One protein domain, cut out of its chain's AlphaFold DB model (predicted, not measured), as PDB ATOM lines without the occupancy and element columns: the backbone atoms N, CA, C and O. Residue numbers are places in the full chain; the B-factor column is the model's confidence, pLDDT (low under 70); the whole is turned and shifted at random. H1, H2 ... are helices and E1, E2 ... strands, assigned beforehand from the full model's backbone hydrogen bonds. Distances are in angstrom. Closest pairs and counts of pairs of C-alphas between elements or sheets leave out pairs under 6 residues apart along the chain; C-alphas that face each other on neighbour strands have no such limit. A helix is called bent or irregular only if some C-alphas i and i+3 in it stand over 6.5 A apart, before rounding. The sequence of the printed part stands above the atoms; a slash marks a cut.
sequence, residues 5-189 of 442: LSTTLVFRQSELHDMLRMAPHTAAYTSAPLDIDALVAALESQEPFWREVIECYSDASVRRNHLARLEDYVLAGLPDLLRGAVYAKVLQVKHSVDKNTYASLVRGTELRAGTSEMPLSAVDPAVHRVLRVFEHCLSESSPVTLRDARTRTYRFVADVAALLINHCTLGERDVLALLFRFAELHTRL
ATOM      1  N   LEU A   5      29.789 -40.582 -28.839       55.75
ATOM      2  CA  LEU A   5      29.231 -39.683 -27.838       55.75
ATOM      3  C   LEU A   5      29.003 -38.287 -28.421       55.75
ATOM      4  O   LEU A   5      27.892 -37.771 -28.368       55.75
ATOM      5  N   SER A   6      30.003 -37.735 -29.122       54.94
ATOM      6  CA  SER A   6      29.876 -36.462 -29.843       54.94
ATOM      7  C   SER A   6      28.775 -36.463 -30.909       54.94
ATOM      8  O   SER A   6      28.196 -35.416 -31.186       54.94
ATOM      9  N   THR A   7      28.436 -37.621 -31.481       59.84
ATOM     10  CA  THR A   7      27.382 -37.739 -32.496       59.84
ATOM     11  C   THR A   7      26.000 -37.844 -31.850       59.84
ATOM     12  O   THR A   7      25.104 -37.083 -32.215       59.84
ATOM     13  N   THR A   8      25.825 -38.713 -30.848       61.62
ATOM     14  CA  THR A   8      24.566 -38.834 -30.092       61.62
ATOM     15  C   THR A   8      24.221 -37.534 -29.371       61.62
ATOM     16  O   THR A   8      23.069 -37.108 -29.411       61.62
ATOM     17  N   LEU A   9      25.221 -36.849 -28.804       63.59
ATOM     18  CA  LEU A   9      25.066 -35.518 -28.220       63.59
ATOM     19  C   LEU A   9      24.452 -34.530 -29.220       63.59
ATOM     20  O   LEU A   9      23.485 -33.856 -28.887       63.59
ATOM     21  N   VAL A  10      24.950 -34.455 -30.459       58.88
ATOM     22  CA  VAL A  10      24.406 -33.528 -31.471       58.88
ATOM     23  C   VAL A  10      22.946 -33.828 -31.790       58.88
ATOM     24  O   VAL A  10      22.130 -32.906 -31.788       58.88
ATOM     25  N   PHE A  11      22.615 -35.095 -32.052       59.50
ATOM     26  CA  PHE A  11      21.253 -35.496 -32.411       59.50
ATOM     27  C   PHE A  11      20.264 -35.248 -31.266       59.50
ATOM     28  O   PHE A  11      19.213 -34.638 -31.469       59.50
ATOM     29  N   ARG A  12      20.629 -35.622 -30.038       67.19
ATOM     30  CA  ARG A  12      19.750 -35.450 -28.875       67.19
ATOM     31  C   ARG A  12      19.613 -33.991 -28.457       67.19
ATOM     32  O   ARG A  12      18.517 -33.569 -28.101       67.19
ATOM     33  N   GLN A  13      20.663 -33.181 -28.592       63.19
ATOM     34  CA  GLN A  13      20.542 -31.735 -28.399       63.19
ATOM     35  C   GLN A  13      19.600 -31.111 -29.439       63.19
ATOM     36  O   GLN A  13      18.761 -30.294 -29.065       63.19
ATOM     37  N   SER A  14      19.647 -31.528 -30.713       59.06
ATOM     38  CA  SER A  14      18.675 -31.047 -31.709       59.06
ATOM     39  C   SER A  14      17.230 -31.453 -31.393       59.06
ATOM     40  O   SER A  14      16.334 -30.622 -31.508       59.06
ATOM     41  N   GLU A  15      16.992 -32.669 -30.896       61.41
ATOM     42  CA  GLU A  15      15.652 -33.099 -30.468       61.41
ATOM     43  C   GLU A  15      15.147 -32.312 -29.251       61.41
ATOM     44  O   GLU A  15      13.985 -31.908 -29.200       61.41
ATOM     45  N   LEU A  16      16.025 -32.041 -28.278       58.53
ATOM     46  CA  LEU A  16      15.711 -31.193 -27.126       58.53
ATOM     47  C   LEU A  16      15.368 -29.756 -27.552       58.53
ATOM     48  O   LEU A  16      14.458 -29.158 -26.969       58.53
ATOM     49  N   HIS A  17      16.045 -29.228 -28.580       56.41
ATOM     50  CA  HIS A  17      15.745 -27.939 -29.216       56.41
ATOM     51  C   HIS A  17      14.385 -27.904 -29.915       56.41
ATOM     52  O   HIS A  17      13.703 -26.883 -29.845       56.41
ATOM     53  N   ASP A  18      13.935 -29.006 -30.508       52.16
ATOM     54  CA  ASP A  18      12.615 -29.061 -31.142       52.16
ATOM     55  C   ASP A  18      11.467 -29.178 -30.117       52.16
ATOM     56  O   ASP A  18      10.324 -28.798 -30.393       52.16
ATOM     57  N   MET A  19      11.756 -29.583 -28.871       52.81
ATOM     58  CA  MET A  19      10.794 -29.634 -27.755       52.81
ATOM     59  C   MET A  19      10.495 -28.262 -27.113       52.81
ATOM     60  O   MET A  19      10.217 -28.185 -25.912       52.81
ATOM     61  N   LEU A  20      10.508 -27.186 -27.909       47.19
ATOM     62  CA  LEU A  20      10.467 -25.750 -27.564       47.19
ATOM     63  C   LEU A  20       9.224 -25.232 -26.807       47.19
ATOM     64  O   LEU A  20       9.001 -24.023 -26.718       47.19
ATOM     65  N   ARG A  21       8.387 -26.102 -26.245       47.94
ATOM     66  CA  ARG A  21       7.233 -25.692 -25.440       47.94
ATOM     67  C   ARG A  21       7.516 -26.025 -23.987       47.94
ATOM     68  O   ARG A  21       7.806 -27.175 -23.679       47.94
ATOM     69  N   MET A  22       7.430 -25.017 -23.114       44.09
ATOM     70  CA  MET A  22       7.361 -25.252 -21.674       44.09
ATOM     71  C   MET A  22       6.353 -26.366 -21.400       44.09
ATOM     72  O   MET A  22       5.283 -26.389 -22.018       44.09
ATOM     73  N   ALA A  23       6.682 -27.246 -20.455       49.00
ATOM     74  CA  ALA A  23       5.711 -28.172 -19.910       49.00
ATOM     75  C   ALA A  23       4.438 -27.373 -19.549       49.00
ATOM     76  O   ALA A  23       4.537 -26.338 -18.883       49.00
ATOM     77  N   PRO A  24       3.240 -27.802 -19.978       49.31
ATOM     78  CA  PRO A  24       2.003 -27.035 -19.794       49.31
ATOM     79  C   PRO A  24       1.729 -26.683 -18.319       49.31
ATOM     80  O   PRO A  24       1.035 -25.711 -18.027       49.31
ATOM     81  N   HIS A  25       2.327 -27.438 -17.395       52.66
ATOM     82  CA  HIS A  25       2.206 -27.306 -15.945       52.66
ATOM     83  C   HIS A  25       2.794 -26.004 -15.379       52.66
ATOM     84  O   HIS A  25       2.274 -25.493 -14.395       52.66
ATOM     85  N   THR A  26       3.839 -25.433 -15.986       47.78
ATOM     86  CA  THR A  26       4.445 -24.165 -15.531       47.78
ATOM     87  C   THR A  26       3.846 -22.941 -16.213       47.78
ATOM     88  O   THR A  26       3.908 -21.853 -15.651       47.78
ATOM     89  N   ALA A  27       3.202 -23.109 -17.372       50.31
ATOM     90  CA  ALA A  27       2.519 -22.022 -18.080       50.31
ATOM     91  C   ALA A  27       1.298 -21.470 -17.315       50.31
ATOM     92  O   ALA A  27       0.882 -20.339 -17.556       50.31
ATOM     93  N   ALA A  28       0.733 -22.256 -16.389       52.31
ATOM     94  CA  ALA A  28      -0.390 -21.856 -15.541       52.31
ATOM     95  C   ALA A  28       0.011 -20.941 -14.368       52.31
ATOM     96  O   ALA A  28      -0.851 -20.294 -13.773       52.31
ATOM     97  N   TYR A  29       1.302 -20.871 -14.033       60.62
ATOM     98  CA  TYR A  29       1.816 -20.088 -12.913       60.62
ATOM     99  C   TYR A  29       2.634 -18.902 -13.434       60.62
ATOM    100  O   TYR A  29       3.298 -18.987 -14.464       60.62
ATOM    101  N   THR A  30       2.594 -17.771 -12.724       58.56
ATOM    102  CA  THR A  30       3.398 -16.591 -13.083       58.56
ATOM    103  C   THR A  30       4.875 -16.966 -13.130       58.56
ATOM    104  O   THR A  30       5.428 -17.433 -12.126       58.56
ATOM    105  N   SER A  31       5.502 -16.748 -14.280       73.06
ATOM    106  CA  SER A  31       6.888 -17.103 -14.534       73.06
ATOM    107  C   SER A  31       7.818 -15.902 -14.346       73.06
ATOM    108  O   SER A  31       7.498 -14.777 -14.729       73.06
ATOM    109  N   ALA A  32       8.972 -16.146 -13.731       75.06
ATOM    110  CA  ALA A  32      10.083 -15.206 -13.646       75.06
ATOM    111  C   ALA A  32      11.254 -15.742 -14.489       75.06
ATOM    112  O   ALA A  32      11.417 -16.960 -14.581       75.06
ATOM    113  N   PRO A  33      12.070 -14.882 -15.127       76.88
ATOM    114  CA  PRO A  33      13.278 -15.345 -15.797       76.88
ATOM    115  C   PRO A  33      14.229 -15.970 -14.771       76.88
ATOM    116  O   PRO A  33      14.393 -15.444 -13.668       76.88
ATOM    117  N   LEU A  34      14.832 -17.102 -15.133       77.06
ATOM    118  CA  LEU A  34      15.855 -17.735 -14.308       77.06
ATOM    119  C   LEU A  34      17.126 -16.879 -14.382       77.06
ATOM    120  O   LEU A  34      17.563 -16.521 -15.476       77.06
ATOM    121  N   ASP A  35      17.697 -16.525 -13.233       74.12
ATOM    122  CA  ASP A  35      18.845 -15.612 -13.146       74.12
ATOM    123  C   ASP A  35      20.165 -16.352 -13.428       74.12
ATOM    124  O   ASP A  35      21.001 -16.569 -12.550       74.12
ATOM    125  N   ILE A  36      20.307 -16.824 -14.671       71.88
ATOM    126  CA  ILE A  36      21.498 -17.540 -15.153       71.88
ATOM    127  C   ILE A  36      22.715 -16.608 -15.124       71.88
ATOM    128  O   ILE A  36      23.809 -17.044 -14.775       71.88
ATOM    129  N   ASP A  37      22.521 -15.325 -15.429       69.44
ATOM    130  CA  ASP A  37      23.602 -14.341 -15.493       69.44
ATOM    131  C   ASP A  37      24.223 -14.088 -14.112       69.44
ATOM    132  O   ASP A  37      25.448 -14.008 -14.008       69.44
ATOM    133  N   ALA A  38      23.431 -14.046 -13.031       71.31
ATOM    134  CA  ALA A  38      23.977 -13.966 -11.673       71.31
ATOM    135  C   ALA A  38      24.764 -15.224 -11.274       71.31
ATOM    136  O   ALA A  38      25.793 -15.114 -10.603       71.31
ATOM    137  N   LEU A  39      24.317 -16.412 -11.704       67.88
ATOM    138  CA  LEU A  39      25.033 -17.668 -11.461       67.88
ATOM    139  C   LEU A  39      26.377 -17.688 -12.198       67.88
ATOM    140  O   LEU A  39      27.389 -18.031 -11.597       67.88
ATOM    141  N   VAL A  40      26.403 -17.256 -13.464       70.12
ATOM    142  CA  VAL A  40      27.625 -17.157 -14.283       70.12
ATOM    143  C   VAL A  40      28.577 -16.079 -13.755       70.12
ATOM    144  O   VAL A  40      29.790 -16.290 -13.737       70.12
ATOM    145  N   ALA A  41      28.051 -14.946 -13.282       70.88
ATOM    146  CA  ALA A  41      28.842 -13.851 -12.720       70.88
ATOM    147  C   ALA A  41      29.506 -14.208 -11.379       70.88
ATOM    148  O   ALA A  41      30.571 -13.675 -11.068       70.88
ATOM    149  N   ALA A  42      28.911 -15.118 -10.599       64.81
ATOM    150  CA  ALA A  42      29.491 -15.622  -9.353       64.81
ATOM    151  C   ALA A  42      30.737 -16.499  -9.578       64.81
ATOM    152  O   ALA A  42      31.510 -16.733  -8.647       64.81
ATOM    153  N   LEU A  43      30.959 -16.968 -10.807       60.72
ATOM    154  CA  LEU A  43      32.155 -17.710 -11.177       60.72
ATOM    155  C   LEU A  43      33.229 -16.725 -11.610       60.72
ATOM    156  O   LEU A  43      33.285 -16.301 -12.764       60.72
ATOM    157  N   GLU A  44      34.129 -16.380 -10.696       55.84
ATOM    158  CA  GLU A  44      35.426 -15.824 -11.077       55.84
ATOM    159  C   GLU A  44      36.123 -16.772 -12.080       55.84
ATOM    160  O   GLU A  44      35.847 -17.962 -12.100       55.84
ATOM    161  N   SER A  45      36.994 -16.222 -12.935       56.34
ATOM    162  CA  SER A  45      37.805 -16.773 -14.060       56.34
ATOM    163  C   SER A  45      38.256 -18.260 -14.166       56.34
ATOM    164  O   SER A  45      39.016 -18.566 -15.082       56.34
ATOM    165  N   GLN A  46      37.836 -19.188 -13.308       60.41
ATOM    166  CA  GLN A  46      38.420 -20.520 -13.139       60.41
ATOM    167  C   GLN A  46      37.950 -21.572 -14.161       60.41
ATOM    168  O   GLN A  46      38.703 -22.498 -14.427       60.41
ATOM    169  N   GLU A  47      36.785 -21.412 -14.805       73.94
ATOM    170  CA  GLU A  47      36.232 -22.419 -15.739       73.94
ATOM    171  C   GLU A  47      35.736 -21.793 -17.065       73.94
ATOM    172  O   GLU A  47      34.529 -21.656 -17.297       73.94
ATOM    173  N   PRO A  48      36.651 -21.372 -17.963       76.38
ATOM    174  CA  PRO A  48      36.306 -20.624 -19.178       76.38
ATOM    175  C   PRO A  48      35.482 -21.438 -20.185       76.38
ATOM    176  O   PRO A  48      34.692 -20.860 -20.926       76.38
ATOM    177  N   PHE A  49      35.637 -22.766 -20.196       79.56
ATOM    178  CA  PHE A  49      34.902 -23.651 -21.100       79.56
ATOM    179  C   PHE A  49      33.398 -23.656 -20.799       79.56
ATOM    180  O   PHE A  49      32.584 -23.410 -21.685       79.56
ATOM    181  N   TRP A  50      33.014 -23.882 -19.541       79.38
ATOM    182  CA  TRP A  50      31.603 -23.930 -19.151       79.38
ATOM    183  C   TRP A  50      30.911 -22.578 -19.298       79.38
ATOM    184  O   TRP A  50      29.749 -22.525 -19.699       79.38
ATOM    185  N   ARG A  51      31.636 -21.480 -19.055       77.62
ATOM    186  CA  ARG A  51      31.133 -20.132 -19.333       77.62
ATOM    187  C   ARG A  51      30.796 -19.954 -20.814       77.62
ATOM    188  O   ARG A  51      29.695 -19.515 -21.126       77.62
ATOM    189  N   GLU A  52      31.694 -20.356 -21.714       76.75
ATOM    190  CA  GLU A  52      31.452 -20.308 -23.162       76.75
ATOM    191  C   GLU A  52      30.199 -21.113 -23.553       76.75
ATOM    192  O   GLU A  52      29.371 -20.633 -24.327       76.75
ATOM    193  N   VAL A  53      30.013 -22.306 -22.977       75.50
ATOM    194  CA  VAL A  53      28.830 -23.152 -23.221       75.50
ATOM    195  C   VAL A  53      27.533 -22.474 -22.754       75.50
ATOM    196  O   VAL A  53      26.525 -22.518 -23.463       75.50
ATOM    197  N   ILE A  54      27.540 -21.819 -21.589       75.31
ATOM    198  CA  ILE A  54      26.354 -21.141 -21.044       75.31
ATOM    199  C   ILE A  54      26.035 -19.856 -21.826       75.31
ATOM    200  O   ILE A  54      24.875 -19.614 -22.178       75.31
ATOM    201  N   GLU A  55      27.049 -19.049 -22.142       72.44
ATOM    202  CA  GLU A  55      26.904 -17.748 -22.810       72.44
ATOM    203  C   GLU A  55      26.613 -17.879 -24.311       72.44
ATOM    204  O   GLU A  55      25.983 -17.001 -24.907       72.44
ATOM    205  N   CYS A  56      27.012 -18.979 -24.954       66.38
ATOM    206  CA  CYS A  56      26.734 -19.166 -26.369       66.38
ATOM    207  C   CYS A  56      25.260 -19.549 -26.588       66.38
ATOM    208  O   CYS A  56      24.790 -20.610 -26.186       66.38
ATOM    209  N   TYR A  57      24.484 -18.666 -27.221       54.09
ATOM    210  CA  TYR A  57      23.070 -18.898 -27.561       54.09
ATOM    211  C   TYR A  57      22.856 -19.463 -28.973       54.09
ATOM    212  O   TYR A  57      21.715 -19.616 -29.399       54.09
ATOM    213  N   SER A  58      23.932 -19.757 -29.707       55.53
ATOM    214  CA  SER A  58      23.849 -20.341 -31.046       55.53
ATOM    215  C   SER A  58      24.242 -21.814 -31.031       55.53
ATOM    216  O   SER A  58      25.314 -22.136 -30.520       55.53
ATOM    217  N   ASP A  59      23.490 -22.667 -31.731       54.22
ATOM    218  CA  ASP A  59      23.852 -24.067 -32.034       54.22
ATOM    219  C   ASP A  59      25.246 -24.223 -32.679       54.22
ATOM    220  O   ASP A  59      25.786 -25.324 -32.790       54.22
ATOM    221  N   ALA A  60      25.831 -23.125 -33.170       48.59
ATOM    222  CA  ALA A  60      27.108 -23.115 -33.865       48.59
ATOM    223  C   ALA A  60      28.308 -23.470 -32.967       48.59
ATOM    224  O   ALA A  60      29.302 -23.962 -33.503       48.59
ATOM    225  N   SER A  61      28.241 -23.254 -31.648       48.56
ATOM    226  CA  SER A  61      29.311 -23.653 -30.717       48.56
ATOM    227  C   SER A  61      29.377 -25.169 -30.564       48.56
ATOM    228  O   SER A  61      30.449 -25.746 -30.723       48.56
ATOM    229  N   VAL A  62      28.227 -25.830 -30.399       51.50
ATOM    230  CA  VAL A  62      28.117 -27.297 -30.391       51.50
ATOM    231  C   VAL A  62      28.616 -27.876 -31.724       51.50
ATOM    232  O   VAL A  62      29.363 -28.843 -31.742       51.50
ATOM    233  N   ARG A  63      28.317 -27.247 -32.869       54.53
ATOM    234  CA  ARG A  63      28.678 -27.792 -34.197       54.53
ATOM    235  C   ARG A  63      30.143 -27.584 -34.635       54.53
ATOM    236  O   ARG A  63      30.569 -28.226 -35.594       54.53
ATOM    237  N   ARG A  64      30.939 -26.713 -33.997       53.94
ATOM    238  CA  ARG A  64      32.319 -26.377 -34.435       53.94
ATOM    239  C   ARG A  64      33.401 -27.013 -33.550       53.94
ATOM    240  O   ARG A  64      33.976 -26.329 -32.720       53.94
ATOM    241  N   ASN A  65      33.735 -28.295 -33.730       51.47
ATOM    242  CA  ASN A  65      34.854 -28.988 -33.041       51.47
ATOM    243  C   ASN A  65      34.861 -28.967 -31.490       51.47
ATOM    244  O   ASN A  65      35.773 -29.534 -30.887       51.47
ATOM    245  N   HIS A  66      33.860 -28.384 -30.825       63.31
ATOM    246  CA  HIS A  66      33.753 -28.379 -29.365       63.31
ATOM    247  C   HIS A  66      33.176 -29.677 -28.798       63.31
ATOM    248  O   HIS A  66      33.321 -29.894 -27.607       63.31
ATOM    249  N   LEU A  67      32.569 -30.555 -29.603       64.19
ATOM    250  CA  LEU A  67      31.891 -31.751 -29.081       64.19
ATOM    251  C   LEU A  67      32.823 -32.771 -28.432       64.19
ATOM    252  O   LEU A  67      32.507 -33.268 -27.361       64.19
ATOM    253  N   ALA A  68      33.969 -33.058 -29.055       65.00
ATOM    254  CA  ALA A  68      34.953 -33.963 -28.461       65.00
ATOM    255  C   ALA A  68      35.496 -33.386 -27.144       65.00
ATOM    256  O   ALA A  68      35.666 -34.102 -26.171       65.00
ATOM    257  N   ARG A  69      35.682 -32.058 -27.084       73.75
ATOM    258  CA  ARG A  69      36.058 -31.378 -25.839       73.75
ATOM    259  C   ARG A  69      34.924 -31.434 -24.812       73.75
ATOM    260  O   ARG A  69      35.193 -31.673 -23.649       73.75
ATOM    261  N   LEU A  70      33.677 -31.216 -25.226       76.38
ATOM    262  CA  LEU A  70      32.502 -31.248 -24.355       76.38
ATOM    263  C   LEU A  70      32.341 -32.609 -23.686       76.38
ATOM    264  O   LEU A  70      32.103 -32.644 -22.489       76.38
ATOM    265  N   GLU A  71      32.517 -33.698 -24.428       74.94
ATOM    266  CA  GLU A  71      32.537 -35.050 -23.868       74.94
ATOM    267  C   GLU A  71      33.592 -35.200 -22.770       74.94
ATOM    268  O   GLU A  71      33.246 -35.593 -21.658       74.94
ATOM    269  N   ASP A  72      34.845 -34.822 -23.047       78.38
ATOM    270  CA  ASP A  72      35.927 -34.902 -22.059       78.38
ATOM    271  C   ASP A  72      35.589 -34.093 -20.792       78.38
ATOM    272  O   ASP A  72      35.813 -34.554 -19.673       78.38
ATOM    273  N   TYR A  73      35.004 -32.900 -20.954       81.00
ATOM    274  CA  TYR A  73      34.579 -32.052 -19.836       81.00
ATOM    275  C   TYR A  73      33.376 -32.624 -19.067       81.00
ATOM    276  O   TYR A  73      33.340 -32.506 -17.843       81.00
ATOM    277  N   VAL A  74      32.403 -33.248 -19.739       82.12
ATOM    278  CA  VAL A  74      31.255 -33.898 -19.080       82.12
ATOM    279  C   VAL A  74      31.717 -35.126 -18.292       82.12
ATOM    280  O   VAL A  74      31.312 -35.294 -17.145       82.12
ATOM    281  N   LEU A  75      32.611 -35.943 -18.857       79.62
ATOM    282  CA  LEU A  75      33.167 -37.124 -18.187       79.62
ATOM    283  C   LEU A  75      34.073 -36.758 -17.005       79.62
ATOM    284  O   LEU A  75      34.056 -37.442 -15.980       79.62
ATOM    285  N   ALA A  76      34.817 -35.651 -17.110       81.31
ATOM    286  CA  ALA A  76      35.564 -35.090 -15.985       81.31
ATOM    287  C   ALA A  76      34.642 -34.650 -14.826       81.31
ATOM    288  O   ALA A  76      35.065 -34.649 -13.667       81.31
ATOM    289  N   GLY A  77      33.373 -34.365 -15.128       80.56
ATOM    290  CA  GLY A  77      32.335 -33.973 -14.182       80.56
ATOM    291  C   GLY A  77      32.150 -32.460 -14.111       80.56
ATOM    292  O   GLY A  77      33.106 -31.683 -14.183       80.56
ATOM    293  N   LEU A  78      30.898 -32.028 -13.948       85.75
ATOM    294  CA  LEU A  78      30.589 -30.608 -13.807       85.75
ATOM    295  C   LEU A  78      30.890 -30.120 -12.380       85.75
ATOM    296  O   LEU A  78      30.594 -30.818 -11.409       85.75
ATOM    297  N   PRO A  79      31.401 -28.892 -12.207       85.62
ATOM    298  CA  PRO A  79      31.443 -28.271 -10.890       85.62
ATOM    299  C   PRO A  79      30.028 -27.991 -10.357       85.62
ATOM    300  O   PRO A  79      29.177 -27.472 -11.083       85.62
ATOM    301  N   ASP A  80      29.791 -28.251  -9.069       86.12
ATOM    302  CA  ASP A  80      28.472 -28.107  -8.420       86.12
ATOM    303  C   ASP A  80      27.865 -26.704  -8.565       86.12
ATOM    304  O   ASP A  80      26.667 -26.539  -8.808       86.12
ATOM    305  N   LEU A  81      28.722 -25.683  -8.500       82.62
ATOM    306  CA  LEU A  81      28.365 -24.270  -8.677       82.62
ATOM    307  C   LEU A  81      27.817 -23.956 -10.079       82.62
ATOM    308  O   LEU A  81      27.019 -23.037 -10.245       82.62
ATOM    309  N   LEU A  82      28.250 -24.706 -11.094       82.81
ATOM    310  CA  LEU A  82      27.887 -24.503 -12.498       82.81
ATOM    311  C   LEU A  82      26.709 -25.372 -12.934       82.81
ATOM    312  O   LEU A  82      25.978 -24.992 -13.852       82.81
ATOM    313  N   ARG A  83      26.522 -26.527 -12.290       87.31
ATOM    314  CA  ARG A  83      25.592 -27.572 -12.729       87.31
ATOM    315  C   ARG A  83      24.182 -27.045 -12.967       87.31
ATOM    316  O   ARG A  83      23.608 -27.288 -14.023       87.31
ATOM    317  N   GLY A  84      23.663 -26.235 -12.047       86.25
ATOM    318  CA  GLY A  84      22.338 -25.632 -12.183       86.25
ATOM    319  C   GLY A  84      22.174 -24.755 -13.431       86.25
ATOM    320  O   GLY A  84      21.182 -24.879 -14.150       86.25
ATOM    321  N   ALA A  85      23.161 -23.902 -13.715       82.56
ATOM    322  CA  ALA A  85      23.152 -23.024 -14.885       82.56
ATOM    323  C   ALA A  85      23.311 -23.818 -16.190       82.56
ATOM    324  O   ALA A  85      22.593 -23.568 -17.161       82.56
ATOM    325  N   VAL A  86      24.204 -24.812 -16.200       85.00
ATOM    326  CA  VAL A  86      24.410 -25.689 -17.358       85.00
ATOM    327  C   VAL A  86      23.153 -26.511 -17.645       85.00
ATOM    328  O   VAL A  86      22.703 -26.544 -18.786       85.00
ATOM    329  N   TYR A  87      22.526 -27.102 -16.629       87.94
ATOM    330  CA  TYR A  87      21.296 -27.880 -16.799       87.94
ATOM    331  C   TYR A  87      20.156 -27.013 -17.322       87.94
ATOM    332  O   TYR A  87      19.485 -27.393 -18.279       87.94
ATOM    333  N   ALA A  88      19.962 -25.820 -16.750       82.69
ATOM    334  CA  ALA A  88      18.948 -24.885 -17.228       82.69
ATOM    335  C   ALA A  88      19.186 -24.492 -18.693       82.69
ATOM    336  O   ALA A  88      18.240 -24.433 -19.480       82.69
ATOM    337  N   LYS A  89      20.448 -24.287 -19.088       80.06
ATOM    338  CA  LYS A  89      20.820 -23.978 -20.471       80.06
ATOM    339  C   LYS A  89      20.537 -25.144 -21.420       80.06
ATOM    340  O   LYS A  89      19.820 -24.953 -22.399       80.06
ATOM    341  N   VAL A  90      21.083 -26.323 -21.126       80.38
ATOM    342  CA  VAL A  90      21.011 -27.522 -21.979       80.38
ATOM    343  C   VAL A  90      19.569 -28.008 -22.122       80.38
ATOM    344  O   VAL A  90      19.100 -28.278 -23.225       80.38
ATOM    345  N   LEU A  91      18.814 -28.022 -21.021       80.12
ATOM    346  CA  LEU A  91      17.406 -28.423 -21.014       80.12
ATOM    347  C   LEU A  91      16.448 -27.302 -21.455       80.12
ATOM    348  O   LEU A  91      15.237 -27.531 -21.534       80.12
ATOM    349  N   GLN A  92      16.983 -26.109 -21.743       77.88
ATOM    350  CA  GLN A  92      16.272 -24.914 -22.214       77.88
ATOM    351  C   GLN A  92      15.212 -24.385 -21.241       77.88
ATOM    352  O   GLN A  92      14.186 -23.822 -21.637       77.88
ATOM    353  N   VAL A  93      15.483 -24.510 -19.946       79.69
ATOM    354  CA  VAL A  93      14.663 -23.956 -18.871       79.69
ATOM    355  C   VAL A  93      15.028 -22.488 -18.672       79.69
ATOM    356  O   VAL A  93      15.973 -22.138 -17.974       79.69
ATOM    357  N   LYS A  94      14.263 -21.604 -19.318       75.94
ATOM    358  CA  LYS A  94      14.490 -20.149 -19.271       75.94
ATOM    359  C   LYS A  94      13.778 -19.459 -18.110       75.94
ATOM    360  O   LYS A  94      14.087 -18.308 -17.796       75.94
ATOM    361  N   HIS A  95      12.758 -20.098 -17.547       79.25
ATOM    362  CA  HIS A  95      11.834 -19.469 -16.611       79.25
ATOM    363  C   HIS A  95      11.596 -20.367 -15.398       79.25
ATOM    364  O   HIS A  95      11.440 -21.580 -15.541       79.25
ATOM    365  N   SER A  96      11.523 -19.748 -14.225       82.56
ATOM    366  CA  SER A  96      11.142 -20.365 -12.960       82.56
ATOM    367  C   SER A  96       9.751 -19.903 -12.533       82.56
ATOM    368  O   SER A  96       9.195 -18.941 -13.069       82.56
ATOM    369  N   VAL A  97       9.197 -20.543 -11.504       82.25
ATOM    370  CA  VAL A  97       8.025 -20.005 -10.803       82.25
ATOM    371  C   VAL A  97       8.431 -18.733 -10.049       82.25
ATOM    372  O   VAL A  97       9.507 -18.684  -9.440       82.25
ATOM    373  N   ASP A  98       7.582 -17.700 -10.082       84.94
ATOM    374  CA  ASP A  98       7.791 -16.485  -9.288       84.94
ATOM    375  C   ASP A  98       7.898 -16.796  -7.783       84.94
ATOM    376  O   ASP A  98       7.249 -17.707  -7.261       84.94
ATOM    377  N   LYS A  99       8.689 -16.000  -7.054       85.19
ATOM    378  CA  LYS A  99       8.956 -16.210  -5.624       85.19
ATOM    379  C   LYS A  99       7.681 -16.173  -4.773       85.19
ATOM    380  O   LYS A  99       7.537 -16.992  -3.863       85.19
ATOM    381  N   ASN A 100       6.759 -15.251  -5.051       85.81
ATOM    382  CA  ASN A 100       5.518 -15.124  -4.281       85.81
ATOM    383  C   ASN A 100       4.556 -16.274  -4.585       85.81
ATOM    384  O   ASN A 100       3.879 -16.784  -3.686       85.81
ATOM    385  N   THR A 101       4.527 -16.706  -5.844       84.62
ATOM    386  CA  THR A 101       3.719 -17.840  -6.292       84.62
ATOM    387  C   THR A 101       4.232 -19.141  -5.690       84.62
ATOM    388  O   THR A 101       3.451 -19.869  -5.084       84.62
ATOM    389  N   TYR A 102       5.547 -19.375  -5.709       86.94
ATOM    390  CA  TYR A 102       6.164 -20.527  -5.050       86.94
ATOM    391  C   TYR A 102       5.872 -20.550  -3.540       86.94
ATOM    392  O   TYR A 102       5.398 -21.554  -3.017       86.94
ATOM    393  N   ALA A 103       6.041 -19.424  -2.837       87.31
ATOM    394  CA  ALA A 103       5.725 -19.335  -1.408       87.31
ATOM    395  C   ALA A 103       4.234 -19.582  -1.098       87.31
ATOM    396  O   ALA A 103       3.875 -20.033  -0.008       87.31
ATOM    397  N   SER A 104       3.341 -19.271  -2.038       85.69
ATOM    398  CA  SER A 104       1.907 -19.552  -1.907       85.69
ATOM    399  C   SER A 104       1.589 -21.027  -2.156       85.69
ATOM    400  O   SER A 104       0.801 -21.596  -1.405       85.69
ATOM    401  N   LEU A 105       2.260 -21.664  -3.122       86.25
ATOM    402  CA  LEU A 105       2.168 -23.105  -3.365       86.25
ATOM    403  C   LEU A 105       2.658 -23.912  -2.158       86.25
ATOM    404  O   LEU A 105       1.945 -24.798  -1.697       86.25
ATOM    405  N   VAL A 106       3.812 -23.553  -1.580       86.62
ATOM    406  CA  VAL A 106       4.340 -24.194  -0.359       86.62
ATOM    407  C   VAL A 106       3.294 -24.158   0.759       86.62
ATOM    408  O   VAL A 106       2.903 -25.211   1.264       86.62
ATOM    409  N   ARG A 107       2.747 -22.974   1.068       84.75
ATOM    410  CA  ARG A 107       1.685 -22.820   2.078       84.75
ATOM    411  C   ARG A 107       0.438 -23.647   1.748       84.75
ATOM    412  O   ARG A 107      -0.154 -24.250   2.641       84.75
ATOM    413  N   GLY A 108       0.051 -23.705   0.473       79.44
ATOM    414  CA  GLY A 108      -1.062 -24.528  -0.005       79.44
ATOM    415  C   GLY A 108      -0.857 -26.024   0.256       79.44
ATOM    416  O   GLY A 108      -1.794 -26.705   0.672       79.44
ATOM    417  N   THR A 109       0.369 -26.525   0.085       80.94
ATOM    418  CA  THR A 109       0.706 -27.933   0.361       80.94
ATOM    419  C   THR A 109       0.789 -28.262   1.852       80.94
ATOM    420  O   THR A 109       0.362 -29.341   2.261       80.94
ATOM    421  N   GLU A 110       1.269 -27.337   2.687       78.31
ATOM    422  CA  GLU A 110       1.340 -27.510   4.147       78.31
ATOM    423  C   GLU A 110      -0.054 -27.636   4.777       78.31
ATOM    424  O   GLU A 110      -0.261 -28.457   5.670       78.31
ATOM    425  N   LEU A 111      -1.040 -26.902   4.253       65.81
ATOM    426  CA  LEU A 111      -2.442 -26.987   4.678       65.81
ATOM    427  C   LEU A 111      -3.114 -28.323   4.300       65.81
ATOM    428  O   LEU A 111      -4.118 -28.693   4.906       65.81
ATOM    429  N   ARG A 112      -2.570 -29.054   3.318       66.19
ATOM    430  CA  ARG A 112      -3.076 -30.352   2.829       66.19
ATOM    431  C   ARG A 112      -2.271 -31.553   3.348       66.19
ATOM    432  O   ARG A 112      -2.455 -32.665   2.863       66.19
ATOM    433  N   ALA A 113      -1.400 -31.363   4.342       56.84
ATOM    434  CA  ALA A 113      -0.403 -32.343   4.798       56.84
ATOM    435  C   ALA A 113      -0.941 -33.678   5.378       56.84
ATOM    436  O   ALA A 113      -0.149 -34.479   5.865       56.84
ATOM    437  N   GLY A 114      -2.251 -33.945   5.323       51.97
ATOM    438  CA  GLY A 114      -2.876 -35.184   5.802       51.97
ATOM    439  C   GLY A 114      -3.069 -36.290   4.752       51.97
ATOM    440  O   GLY A 114      -3.484 -37.381   5.123       51.97
ATOM    441  N   THR A 115      -2.803 -36.033   3.466       49.66
ATOM    442  CA  THR A 115      -3.125 -36.962   2.353       49.66
ATOM    443  C   THR A 115      -1.928 -37.418   1.519       49.66
ATOM    444  O   THR A 115      -2.122 -38.056   0.490       49.66
ATOM    445  N   SER A 116      -0.693 -37.096   1.913       49.34
ATOM    446  CA  SER A 116       0.484 -37.586   1.183       49.34
ATOM    447  C   SER A 116       0.677 -39.077   1.486       49.34
ATOM    448  O   SER A 116       0.883 -39.446   2.640       49.34
ATOM    449  N   GLU A 117       0.590 -39.936   0.465       51.72
ATOM    450  CA  GLU A 117       0.691 -41.408   0.569       51.72
ATOM    451  C   GLU A 117       2.125 -41.911   0.871       51.72
ATOM    452  O   GLU A 117       2.418 -43.099   0.753       51.72
ATOM    453  N   MET A 118       3.044 -41.026   1.254       52.53
ATOM    454  CA  MET A 118       4.482 -41.271   1.176       52.53
ATOM    455  C   MET A 118       5.136 -41.532   2.544       52.53
ATOM    456  O   MET A 118       5.170 -40.636   3.393       52.53
ATOM    457  N   PRO A 119       5.759 -42.707   2.756       46.00
ATOM    458  CA  PRO A 119       6.660 -42.943   3.874       46.00
ATOM    459  C   PRO A 119       8.078 -42.486   3.489       46.00
ATOM    460  O   PRO A 119       8.874 -43.262   2.971       46.00
ATOM    461  N   LEU A 120       8.416 -41.217   3.726       52.75
ATOM    462  CA  LEU A 120       9.773 -40.681   3.516       52.75
ATOM    463  C   LEU A 120      10.365 -40.177   4.838       52.75
ATOM    464  O   LEU A 120      10.462 -38.975   5.071       52.75
ATOM    465  N   SER A 121      10.755 -41.082   5.737       40.25
ATOM    466  CA  SER A 121      11.261 -40.703   7.068       40.25
ATOM    467  C   SER A 121      12.768 -40.390   7.128       40.25
ATOM    468  O   SER A 121      13.348 -40.474   8.208       40.25
ATOM    469  N   ALA A 122      13.430 -40.058   6.013       48.78
ATOM    470  CA  ALA A 122      14.889 -39.853   5.995       48.78
ATOM    471  C   ALA A 122      15.408 -38.849   4.943       48.78
ATOM    472  O   ALA A 122      16.592 -38.862   4.623       48.78
ATOM    473  N   VAL A 123      14.547 -37.999   4.377       62.25
ATOM    474  CA  VAL A 123      14.924 -37.092   3.277       62.25
ATOM    475  C   VAL A 123      15.065 -35.654   3.783       62.25
ATOM    476  O   VAL A 123      14.306 -35.231   4.658       62.25
ATOM    477  N   ASP A 124      16.033 -34.912   3.232       74.50
ATOM    478  CA  ASP A 124      16.253 -33.485   3.490       74.50
ATOM    479  C   ASP A 124      14.920 -32.696   3.426       74.50
ATOM    480  O   ASP A 124      14.135 -32.870   2.480       74.50
ATOM    481  N   PRO A 125      14.624 -31.831   4.416       81.56
ATOM    482  CA  PRO A 125      13.389 -31.050   4.451       81.56
ATOM    483  C   PRO A 125      13.160 -30.178   3.204       81.56
ATOM    484  O   PRO A 125      11.999 -29.939   2.853       81.56
ATOM    485  N   ALA A 126      14.217 -29.716   2.529       84.69
ATOM    486  CA  ALA A 126      14.127 -28.946   1.290       84.69
ATOM    487  C   ALA A 126      13.666 -29.820   0.112       84.69
ATOM    488  O   ALA A 126      12.746 -29.436  -0.616       84.69
ATOM    489  N   VAL A 127      14.212 -31.034  -0.024       85.88
ATOM    490  CA  VAL A 127      13.799 -32.009  -1.058       85.88
ATOM    491  C   VAL A 127      12.333 -32.365  -0.877       85.88
ATOM    492  O   VAL A 127      11.539 -32.298  -1.814       85.88
ATOM    493  N   HIS A 128      11.942 -32.655   0.360       84.38
ATOM    494  CA  HIS A 128      10.565 -32.988   0.682       84.38
ATOM    495  C   HIS A 128       9.587 -31.838   0.369       84.38
ATOM    496  O   HIS A 128       8.487 -32.074  -0.136       84.38
ATOM    497  N   ARG A 129       9.981 -30.586   0.621       86.38
ATOM    498  CA  ARG A 129       9.160 -29.410   0.300       86.38
ATOM    499  C   ARG A 129       8.959 -29.246  -1.203       86.38
ATOM    500  O   ARG A 129       7.821 -29.099  -1.648       86.38
ATOM    501  N   VAL A 130      10.042 -29.315  -1.976       88.94
ATOM    502  CA  VAL A 130       9.999 -29.185  -3.438       88.94
ATOM    503  C   VAL A 130       9.157 -30.301  -4.058       88.94
ATOM    504  O   VAL A 130       8.309 -30.021  -4.906       88.94
ATOM    505  N   LEU A 131       9.310 -31.547  -3.595       86.88
ATOM    506  CA  LEU A 131       8.538 -32.689  -4.095       86.88
ATOM    507  C   LEU A 131       7.040 -32.587  -3.792       86.88
ATOM    508  O   LEU A 131       6.226 -32.941  -4.642       86.88
ATOM    509  N   ARG A 132       6.655 -32.054  -2.626       84.69
ATOM    510  CA  ARG A 132       5.240 -31.782  -2.315       84.69
ATOM    511  C   ARG A 132       4.641 -30.737  -3.242       84.69
ATOM    512  O   ARG A 132       3.525 -30.917  -3.724       84.69
ATOM    513  N   VAL A 133       5.369 -29.647  -3.491       86.00
ATOM    514  CA  VAL A 133       4.924 -28.604  -4.426       86.00
ATOM    515  C   VAL A 133       4.803 -29.176  -5.838       86.00
ATOM    516  O   VAL A 133       3.799 -28.942  -6.506       86.00
ATOM    517  N   PHE A 134       5.774 -29.981  -6.265       85.62
ATOM    518  CA  PHE A 134       5.740 -30.677  -7.547       85.62
ATOM    519  C   PHE A 134       4.508 -31.589  -7.683       85.62
ATOM    520  O   PHE A 134       3.749 -31.459  -8.645       85.62
ATOM    521  N   GLU A 135       4.260 -32.463  -6.702       82.00
ATOM    522  CA  GLU A 135       3.094 -33.357  -6.675       82.00
ATOM    523  C   GLU A 135       1.779 -32.570  -6.713       82.00
ATOM    524  O   GLU A 135       0.861 -32.903  -7.467       82.00
ATOM    525  N   HIS A 136       1.710 -31.481  -5.948       80.50
ATOM    526  CA  HIS A 136       0.556 -30.600  -5.921       80.50
ATOM    527  C   HIS A 136       0.266 -30.005  -7.305       80.50
ATOM    528  O   HIS A 136      -0.853 -30.161  -7.798       80.50
ATOM    529  N   CYS A 137       1.265 -29.434  -7.978       79.06
ATOM    530  CA  CYS A 137       1.112 -28.893  -9.331       79.06
ATOM    531  C   CYS A 137       0.694 -29.962 -10.362       79.06
ATOM    532  O   CYS A 137      -0.112 -29.692 -11.259       79.06
ATOM    533  N   LEU A 138       1.195 -31.195 -10.239       75.44
ATOM    534  CA  LEU A 138       0.771 -32.304 -11.101       75.44
ATOM    535  C   LEU A 138      -0.679 -32.730 -10.833       75.44
ATOM    536  O   LEU A 138      -1.431 -32.994 -11.771       75.44
ATOM    537  N   SER A 139      -1.086 -32.779  -9.563       71.25
ATOM    538  CA  SER A 139      -2.449 -33.155  -9.172       71.25
ATOM    539  C   SER A 139      -3.503 -32.157  -9.661       71.25
ATOM    540  O   SER A 139      -4.591 -32.566 -10.059       71.25
ATOM    541  N   GLU A 140      -3.169 -30.862  -9.689       66.12
ATOM    542  CA  GLU A 140      -4.070 -29.806 -10.168       66.12
ATOM    543  C   GLU A 140      -4.239 -29.815 -11.690       66.12
ATOM    544  O   GLU A 140      -5.285 -29.416 -12.199       66.12
ATOM    545  N   SER A 141      -3.232 -30.289 -12.423       59.22
ATOM    546  CA  SER A 141      -3.215 -30.242 -13.888       59.22
ATOM    547  C   SER A 141      -3.735 -31.515 -14.568       59.22
ATOM    548  O   SER A 141      -4.062 -31.476 -15.752       59.22
ATOM    549  N   SER A 142      -3.865 -32.637 -13.849       53.25
ATOM    550  CA  SER A 142      -4.481 -33.866 -14.368       53.25
ATOM    551  C   SER A 142      -5.088 -34.696 -13.226       53.25
ATOM    552  O   SER A 142      -4.335 -35.256 -12.426       53.25
ATOM    553  N   PRO A 143      -6.425 -34.817 -13.107       49.31
ATOM    554  CA  PRO A 143      -7.009 -35.461 -11.934       49.31
ATOM    555  C   PRO A 143      -7.215 -36.989 -12.006       49.31
ATOM    556  O   PRO A 143      -7.575 -37.543 -10.975       49.31
ATOM    557  N   VAL A 144      -7.049 -37.708 -13.137       45.06
ATOM    558  CA  VAL A 144      -7.709 -39.044 -13.241       45.06
ATOM    559  C   VAL A 144      -6.934 -40.219 -13.869       45.06
ATOM    560  O   VAL A 144      -7.312 -41.354 -13.604       45.06
ATOM    561  N   THR A 145      -5.840 -40.073 -14.620       39.25
ATOM    562  CA  THR A 145      -5.272 -41.242 -15.336       39.25
ATOM    563  C   THR A 145      -3.799 -41.512 -15.018       39.25
ATOM    564  O   THR A 145      -2.958 -40.625 -15.121       39.25
ATOM    565  N   LEU A 146      -3.514 -42.780 -14.678       46.53
ATOM    566  CA  LEU A 146      -2.201 -43.422 -14.484       46.53
ATOM    567  C   LEU A 146      -1.577 -43.293 -13.081       46.53
ATOM    568  O   LEU A 146      -0.589 -42.591 -12.883       46.53
ATOM    569  N   ARG A 147      -2.110 -44.043 -12.108       50.25
ATOM    570  CA  ARG A 147      -1.490 -44.215 -10.779       50.25
ATOM    571  C   ARG A 147      -0.102 -44.872 -10.874       50.25
ATOM    572  O   ARG A 147       0.835 -44.356 -10.286       50.25
ATOM    573  N   ASP A 148       0.065 -45.907 -11.701       45.75
ATOM    574  CA  ASP A 148       1.328 -46.668 -11.773       45.75
ATOM    575  C   ASP A 148       2.444 -45.959 -12.560       45.75
ATOM    576  O   ASP A 148       3.603 -45.954 -12.137       45.75
ATOM    577  N   ALA A 149       2.109 -45.279 -13.667       51.00
ATOM    578  CA  ALA A 149       3.083 -44.470 -14.413       51.00
ATOM    579  C   ALA A 149       3.535 -43.233 -13.614       51.00
ATOM    580  O   ALA A 149       4.672 -42.772 -13.773       51.00
ATOM    581  N   ARG A 150       2.664 -42.726 -12.723       62.97
ATOM    582  CA  ARG A 150       3.024 -41.701 -11.740       62.97
ATOM    583  C   ARG A 150       4.044 -42.235 -10.753       62.97
ATOM    584  O   ARG A 150       5.056 -41.576 -10.594       62.97
ATOM    585  N   THR A 151       3.856 -43.417 -10.168       65.94
ATOM    586  CA  THR A 151       4.776 -43.948  -9.148       65.94
ATOM    587  C   THR A 151       6.210 -44.095  -9.667       65.94
ATOM    588  O   THR A 151       7.156 -43.682  -9.000       65.94
ATOM    589  N   ARG A 152       6.389 -44.624 -10.887       68.00
ATOM    590  CA  ARG A 152       7.729 -44.831 -11.472       68.00
ATOM    591  C   ARG A 152       8.390 -43.531 -11.940       68.00
ATOM    592  O   ARG A 152       9.558 -43.302 -11.646       68.00
ATOM    593  N   THR A 153       7.640 -42.654 -12.610       72.50
ATOM    594  CA  THR A 153       8.143 -41.323 -13.006       72.50
ATOM    595  C   THR A 153       8.460 -40.470 -11.782       72.50
ATOM    596  O   THR A 153       9.451 -39.750 -11.763       72.50
ATOM    597  N   TYR A 154       7.646 -40.582 -10.735       77.69
ATOM    598  CA  TYR A 154       7.855 -39.881  -9.479       77.69
ATOM    599  C   TYR A 154       9.125 -40.351  -8.771       77.69
ATOM    600  O   TYR A 154       9.858 -39.508  -8.268       77.69
ATOM    601  N   ARG A 155       9.434 -41.658  -8.775       79.00
ATOM    602  CA  ARG A 155      10.698 -42.177  -8.223       79.00
ATOM    603  C   ARG A 155      11.912 -41.535  -8.895       79.00
ATOM    604  O   ARG A 155      12.751 -40.979  -8.200       79.00
ATOM    605  N   PHE A 156      11.946 -41.525 -10.229       84.44
ATOM    606  CA  PHE A 156      13.003 -40.849 -10.985       84.44
ATOM    607  C   PHE A 156      13.111 -39.362 -10.607       84.44
ATOM    608  O   PHE A 156      14.195 -38.872 -10.305       84.44
ATOM    609  N   VAL A 157      11.984 -38.643 -10.554       85.56
ATOM    610  CA  VAL A 157      11.961 -37.217 -10.183       85.56
ATOM    611  C   VAL A 157      12.419 -36.986  -8.739       85.56
ATOM    612  O   VAL A 157      13.088 -35.990  -8.469       85.56
ATOM    613  N   ALA A 158      12.086 -37.886  -7.813       84.81
ATOM    614  CA  ALA A 158      12.529 -37.816  -6.425       84.81
ATOM    615  C   ALA A 158      14.050 -37.967  -6.307       84.81
ATOM    616  O   ALA A 158      14.683 -37.177  -5.604       84.81
ATOM    617  N   ASP A 159      14.632 -38.909  -7.050       86.94
ATOM    618  CA  ASP A 159      16.081 -39.105  -7.100       86.94
ATOM    619  C   ASP A 159      16.782 -37.881  -7.723       86.94
ATOM    620  O   ASP A 159      17.756 -37.377  -7.162       86.94
ATOM    621  N   VAL A 160      16.239 -37.316  -8.816       89.75
ATOM    622  CA  VAL A 160      16.733 -36.047  -9.390       89.75
ATOM    623  C   VAL A 160      16.668 -34.920  -8.357       89.75
ATOM    624  O   VAL A 160      17.630 -34.171  -8.209       89.75
ATOM    625  N   ALA A 161      15.554 -34.775  -7.637       90.12
ATOM    626  CA  ALA A 161      15.376 -33.700  -6.663       90.12
ATOM    627  C   ALA A 161      16.413 -33.764  -5.536       90.12
ATOM    628  O   ALA A 161      16.955 -32.725  -5.159       90.12
ATOM    629  N   ALA A 162      16.719 -34.965  -5.042       89.19
ATOM    630  CA  ALA A 162      17.770 -35.166  -4.051       89.19
ATOM    631  C   ALA A 162      19.142 -34.719  -4.583       89.19
ATOM    632  O   ALA A 162      19.831 -33.940  -3.926       89.19
ATOM    633  N   LEU A 163      19.504 -35.132  -5.803       90.06
ATOM    634  CA  LEU A 163      20.781 -34.762  -6.419       90.06
ATOM    635  C   LEU A 163      20.880 -33.256  -6.705       90.06
ATOM    636  O   LEU A 163      21.916 -32.648  -6.446       90.06
ATOM    637  N   LEU A 164      19.807 -32.630  -7.202       90.69
ATOM    638  CA  LEU A 164      19.802 -31.200  -7.511       90.69
ATOM    639  C   LEU A 164      19.907 -30.334  -6.253       90.69
ATOM    640  O   LEU A 164      20.616 -29.339  -6.278       90.69
ATOM    641  N   ILE A 165      19.231 -30.684  -5.157       89.38
ATOM    642  CA  ILE A 165      19.312 -29.877  -3.928       89.38
ATOM    643  C   ILE A 165      20.673 -30.026  -3.245       89.38
ATOM    644  O   ILE A 165      21.202 -29.041  -2.738       89.38
ATOM    645  N   ASN A 166      21.254 -31.227  -3.265       87.69
ATOM    646  CA  ASN A 166      22.538 -31.476  -2.614       87.69
ATOM    647  C   ASN A 166      23.735 -30.949  -3.425       87.69
ATOM    648  O   ASN A 166      24.719 -30.517  -2.828       87.69
ATOM    649  N   HIS A 167      23.660 -30.974  -4.765       85.75
ATOM    650  CA  HIS A 167      24.810 -30.726  -5.658       85.75
ATOM    651  C   HIS A 167      24.596 -29.620  -6.692       85.75
ATOM    652  O   HIS A 167      25.439 -29.429  -7.570       85.75
ATOM    653  N   CYS A 168      23.477 -28.894  -6.641       84.31
ATOM    654  CA  CYS A 168      23.306 -27.658  -7.402       84.31
ATOM    655  C   CYS A 168      23.055 -26.495  -6.448       84.31
ATOM    656  O   CYS A 168      22.253 -26.577  -5.524       84.31
ATOM    657  N   THR A 169      23.662 -25.347  -6.732       80.50
ATOM    658  CA  THR A 169      23.468 -24.120  -5.943       80.50
ATOM    659  C   THR A 169      22.193 -23.352  -6.307       80.50
ATOM    660  O   THR A 169      22.109 -22.139  -6.109       80.50
ATOM    661  N   LEU A 170      21.198 -24.036  -6.877       83.56
ATOM    662  CA  LEU A 170      19.926 -23.436  -7.265       83.56
ATOM    663  C   LEU A 170      18.981 -23.331  -6.070       83.56
ATOM    664  O   LEU A 170      18.937 -24.199  -5.203       83.56
ATOM    665  N   GLY A 171      18.161 -22.280  -6.058       86.56
ATOM    666  CA  GLY A 171      17.058 -22.192  -5.108       86.56
ATOM    667  C   GLY A 171      15.976 -23.230  -5.409       86.56
ATOM    668  O   GLY A 171      15.775 -23.626  -6.556       86.56
ATOM    669  N   GLU A 172      15.202 -23.609  -4.393       89.62
ATOM    670  CA  GLU A 172      14.116 -24.595  -4.501       89.62
ATOM    671  C   GLU A 172      13.144 -24.346  -5.677       89.62
ATOM    672  O   GLU A 172      12.705 -25.279  -6.346       89.62
ATOM    673  N   ARG A 173      12.828 -23.074  -5.965       87.56
ATOM    674  CA  ARG A 173      11.942 -22.681  -7.078       87.56
ATOM    675  C   ARG A 173      12.526 -23.017  -8.458       87.56
ATOM    676  O   ARG A 173      11.782 -23.300  -9.394       87.56
ATOM    677  N   ASP A 174      13.845 -22.919  -8.578       86.88
ATOM    678  CA  ASP A 174      14.596 -23.100  -9.817       86.88
ATOM    679  C   ASP A 174      14.831 -24.601 -10.025       86.88
ATOM    680  O   ASP A 174      14.644 -25.116 -11.127       86.88
ATOM    681  N   VAL A 175      15.083 -25.329  -8.927       90.50
ATOM    682  CA  VAL A 175      15.037 -26.798  -8.889       90.50
ATOM    683  C   VAL A 175      13.673 -27.303  -9.356       90.50
ATOM    684  O   VAL A 175      13.619 -28.144 -10.248       90.50
ATOM    685  N   LEU A 176      12.562 -26.755  -8.848       89.06
ATOM    686  CA  LEU A 176      11.215 -27.147  -9.280       89.06
ATOM    687  C   LEU A 176      11.019 -27.004 -10.802       89.06
ATOM    688  O   LEU A 176      10.417 -27.874 -11.431       89.06
ATOM    689  N   ALA A 177      11.542 -25.933 -11.407       86.38
ATOM    690  CA  ALA A 177      11.461 -25.724 -12.852       86.38
ATOM    691  C   ALA A 177      12.221 -26.808 -13.638       86.38
ATOM    692  O   ALA A 177      11.698 -27.327 -14.629       86.38
ATOM    693  N   LEU A 178      13.410 -27.200 -13.167       88.12
ATOM    694  CA  LEU A 178      14.157 -28.328 -13.729       88.12
ATOM    695  C   LEU A 178      13.402 -29.652 -13.555       88.12
ATOM    696  O   LEU A 178      13.320 -30.426 -14.508       88.12
ATOM    697  N   LEU A 179      12.791 -29.904 -12.391       88.88
ATOM    698  CA  LEU A 179      12.041 -31.142 -12.137       88.88
ATOM    699  C   LEU A 179      10.875 -31.330 -13.107       88.88
ATOM    700  O   LEU A 179      10.680 -32.435 -13.608       88.88
ATOM    701  N   PHE A 180      10.131 -30.268 -13.435       84.19
ATOM    702  CA  PHE A 180       9.090 -30.356 -14.466       84.19
ATOM    703  C   PHE A 180       9.653 -30.767 -15.823       84.19
ATOM    704  O   PHE A 180       9.018 -31.548 -16.534       84.19
ATOM    705  N   ARG A 181      10.847 -30.281 -16.173       84.19
ATOM    706  CA  ARG A 181      11.497 -30.639 -17.432       84.19
ATOM    707  C   ARG A 181      11.961 -32.093 -17.433       84.19
ATOM    708  O   ARG A 181      11.672 -32.809 -18.385       84.19
ATOM    709  N   PHE A 182      12.591 -32.564 -16.359       87.38
ATOM    710  CA  PHE A 182      12.964 -33.976 -16.213       87.38
ATOM    711  C   PHE A 182      11.748 -34.909 -16.237       87.38
ATOM    712  O   PHE A 182      11.774 -35.943 -16.905       87.38
ATOM    713  N   ALA A 183      10.659 -34.528 -15.566       83.88
ATOM    714  CA  ALA A 183       9.415 -35.288 -15.572       83.88
ATOM    715  C   ALA A 183       8.804 -35.375 -16.976       83.88
ATOM    716  O   ALA A 183       8.355 -36.445 -17.392       83.88
ATOM    717  N   GLU A 184       8.806 -34.270 -17.726       79.75
ATOM    718  CA  GLU A 184       8.336 -34.233 -19.111       79.75
ATOM    719  C   GLU A 184       9.176 -35.139 -20.021       79.75
ATOM    720  O   GLU A 184       8.607 -35.942 -20.764       79.75
ATOM    721  N   LEU A 185      10.507 -35.063 -19.921       82.12
ATOM    722  CA  LEU A 185      11.427 -35.905 -20.692       82.12
ATOM    723  C   LEU A 185      11.208 -37.394 -20.396       82.12
ATOM    724  O   LEU A 185      11.028 -38.186 -21.321       82.12
ATOM    725  N   HIS A 186      11.129 -37.773 -19.118       83.31
ATOM    726  CA  HIS A 186      10.875 -39.159 -18.719       83.31
ATOM    727  C   HIS A 186       9.484 -39.645 -19.167       83.31
ATOM    728  O   HIS A 186       9.308 -40.782 -19.612       83.31
ATOM    729  N   THR A 187       8.464 -38.784 -19.097       79.56
ATOM    730  CA  THR A 187       7.094 -39.145 -19.496       79.56
ATOM    731  C   THR A 187       6.987 -39.371 -21.003       79.56
ATOM    732  O   THR A 187       6.336 -40.330 -21.416       79.56
ATOM    733  N   ARG A 188       7.653 -38.546 -21.819       78.56
ATOM    734  CA  ARG A 188       7.606 -38.629 -23.291       78.56
ATOM    735  C   ARG A 188       8.483 -39.722 -23.895       78.56
ATOM    736  O   ARG A 188       8.248 -40.095 -25.036       78.56
ATOM    737  N   LEU A 189       9.457 -40.237 -23.149       82.00
ATOM    738  CA  LEU A 189      10.320 -41.323 -23.606       82.00
ATOM    739  C   LEU A 189       9.499 -42.552 -24.033       82.00
ATOM    740  O   LEU A 189       8.622 -42.991 -23.284       82.00
TER     741      LEU A 189
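Overview. This is residues 5 to 189 of the 442 residues of an uncharacterized protein of Metschnikowia bicuspidata (UniProt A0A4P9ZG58). Two lobes lie along the longest axis: one is made of the long helices H9, H10 and H11, which cross one another, with H8 across H9; the other is a looser group of the mostly short helices H1 and H3 to H6. H7 joins the lobes, touching H3, H4 and H10, while a two-stranded ribbon, E1 and E2, packs on H11 mainly through E2. The printed part has 185 residues with eleven named helices and two named strands, in the order H1 H2 E1 H3 H4 H5 H6 H7 E2 H8 H9 H10 H11; the sheet E1 - E2 is antiparallel and the class is mostly helix. It is compact, with a radius of gyration of the C-alphas of 17.3 A, and elongated, spanning 54 by 34 by 32 A.

Along the chain. H1, residues 5 to 18, begins at C-alpha 5 (29.231, -39.683, -27.838) and is 20.0 A long. Then come H2, residues 24 to 27, E1, residues 31 to 33, H3, residues 36 to 41, H4, residues 48 to 55, H5, residues 60 to 63, and H6, residues 66 to 76, 15.1 A. H7, residues 80 to 90, is 15.5 A long and irregular: C-alphas 81 and 84 are 7.1 A apart. E2, residues 95 to 97, precedes H8, residues 99 to 110, 16.8 A. H9, residues 125 to 141, is 24.8 A long; H10, residues 147 to 167, 30.0 A, has a kink of 25 degrees near residue 154. H11, residues 172 to 188, 24.3 A, ends at C-alpha 188 (7.606, -38.629, -23.291).

Arrangement. The hub, H9, touches H11 at a steep tilt of 52 degrees, the closest C-alphas being those of Val 130 and Glu 172, 6.3 A. H9 and H10 form a helical hairpin, closest at C-alphas 127 and 162, 5.9 A; H10 and H11 form another, closest at C-alphas 157 and 183, 6.3 A. H8 touches H9 about perpendicular, at 90 degrees, with C-alphas 106 and 133 closest, 6.0 A. H2 only just touches H9, with 3 pairs of C-alphas within 8 A; C-alphas 25 and 141 are closest, 6.5 A. Between E1 and E2, N 32 and O 96 are 2.9 A apart, within hydrogen-bond range. C-alphas 96 and 177, the closest of E2 and H11, are 5.4 A apart. H7 touches H10, closest at C-alphas 80 and 167, 5.3 A; H3, at 36 and 85, 5.7 A; and H4, at 54 and 86, 6.2 A. H1 touches H6, closest at C-alphas 6 and 67, 5.2 A; H5 is close to H1 but not clearly touching, 7.3 A at C-alphas 62 and 10. Every O i to N i+4 pair is within hydrogen-bond range in H1, H3, H4, H6, H8, H9, H10 and H11, against 5 of 7 in H7; H2 and H5 are too short for such a pair.

Size, cuts and confidence. The C-alphas farthest apart, of Asn 65 and Gly 114, are 54.5 A apart. The printed part has no cut; the link H8 to H9, residues 111 to 124, is long, and residues 143 to 148 stand free. Mean pLDDT of the printed part is 71.8; 72 residues are under 70, among them 5 to 30, 56 to 68, 111 to 123 and 140 to 152.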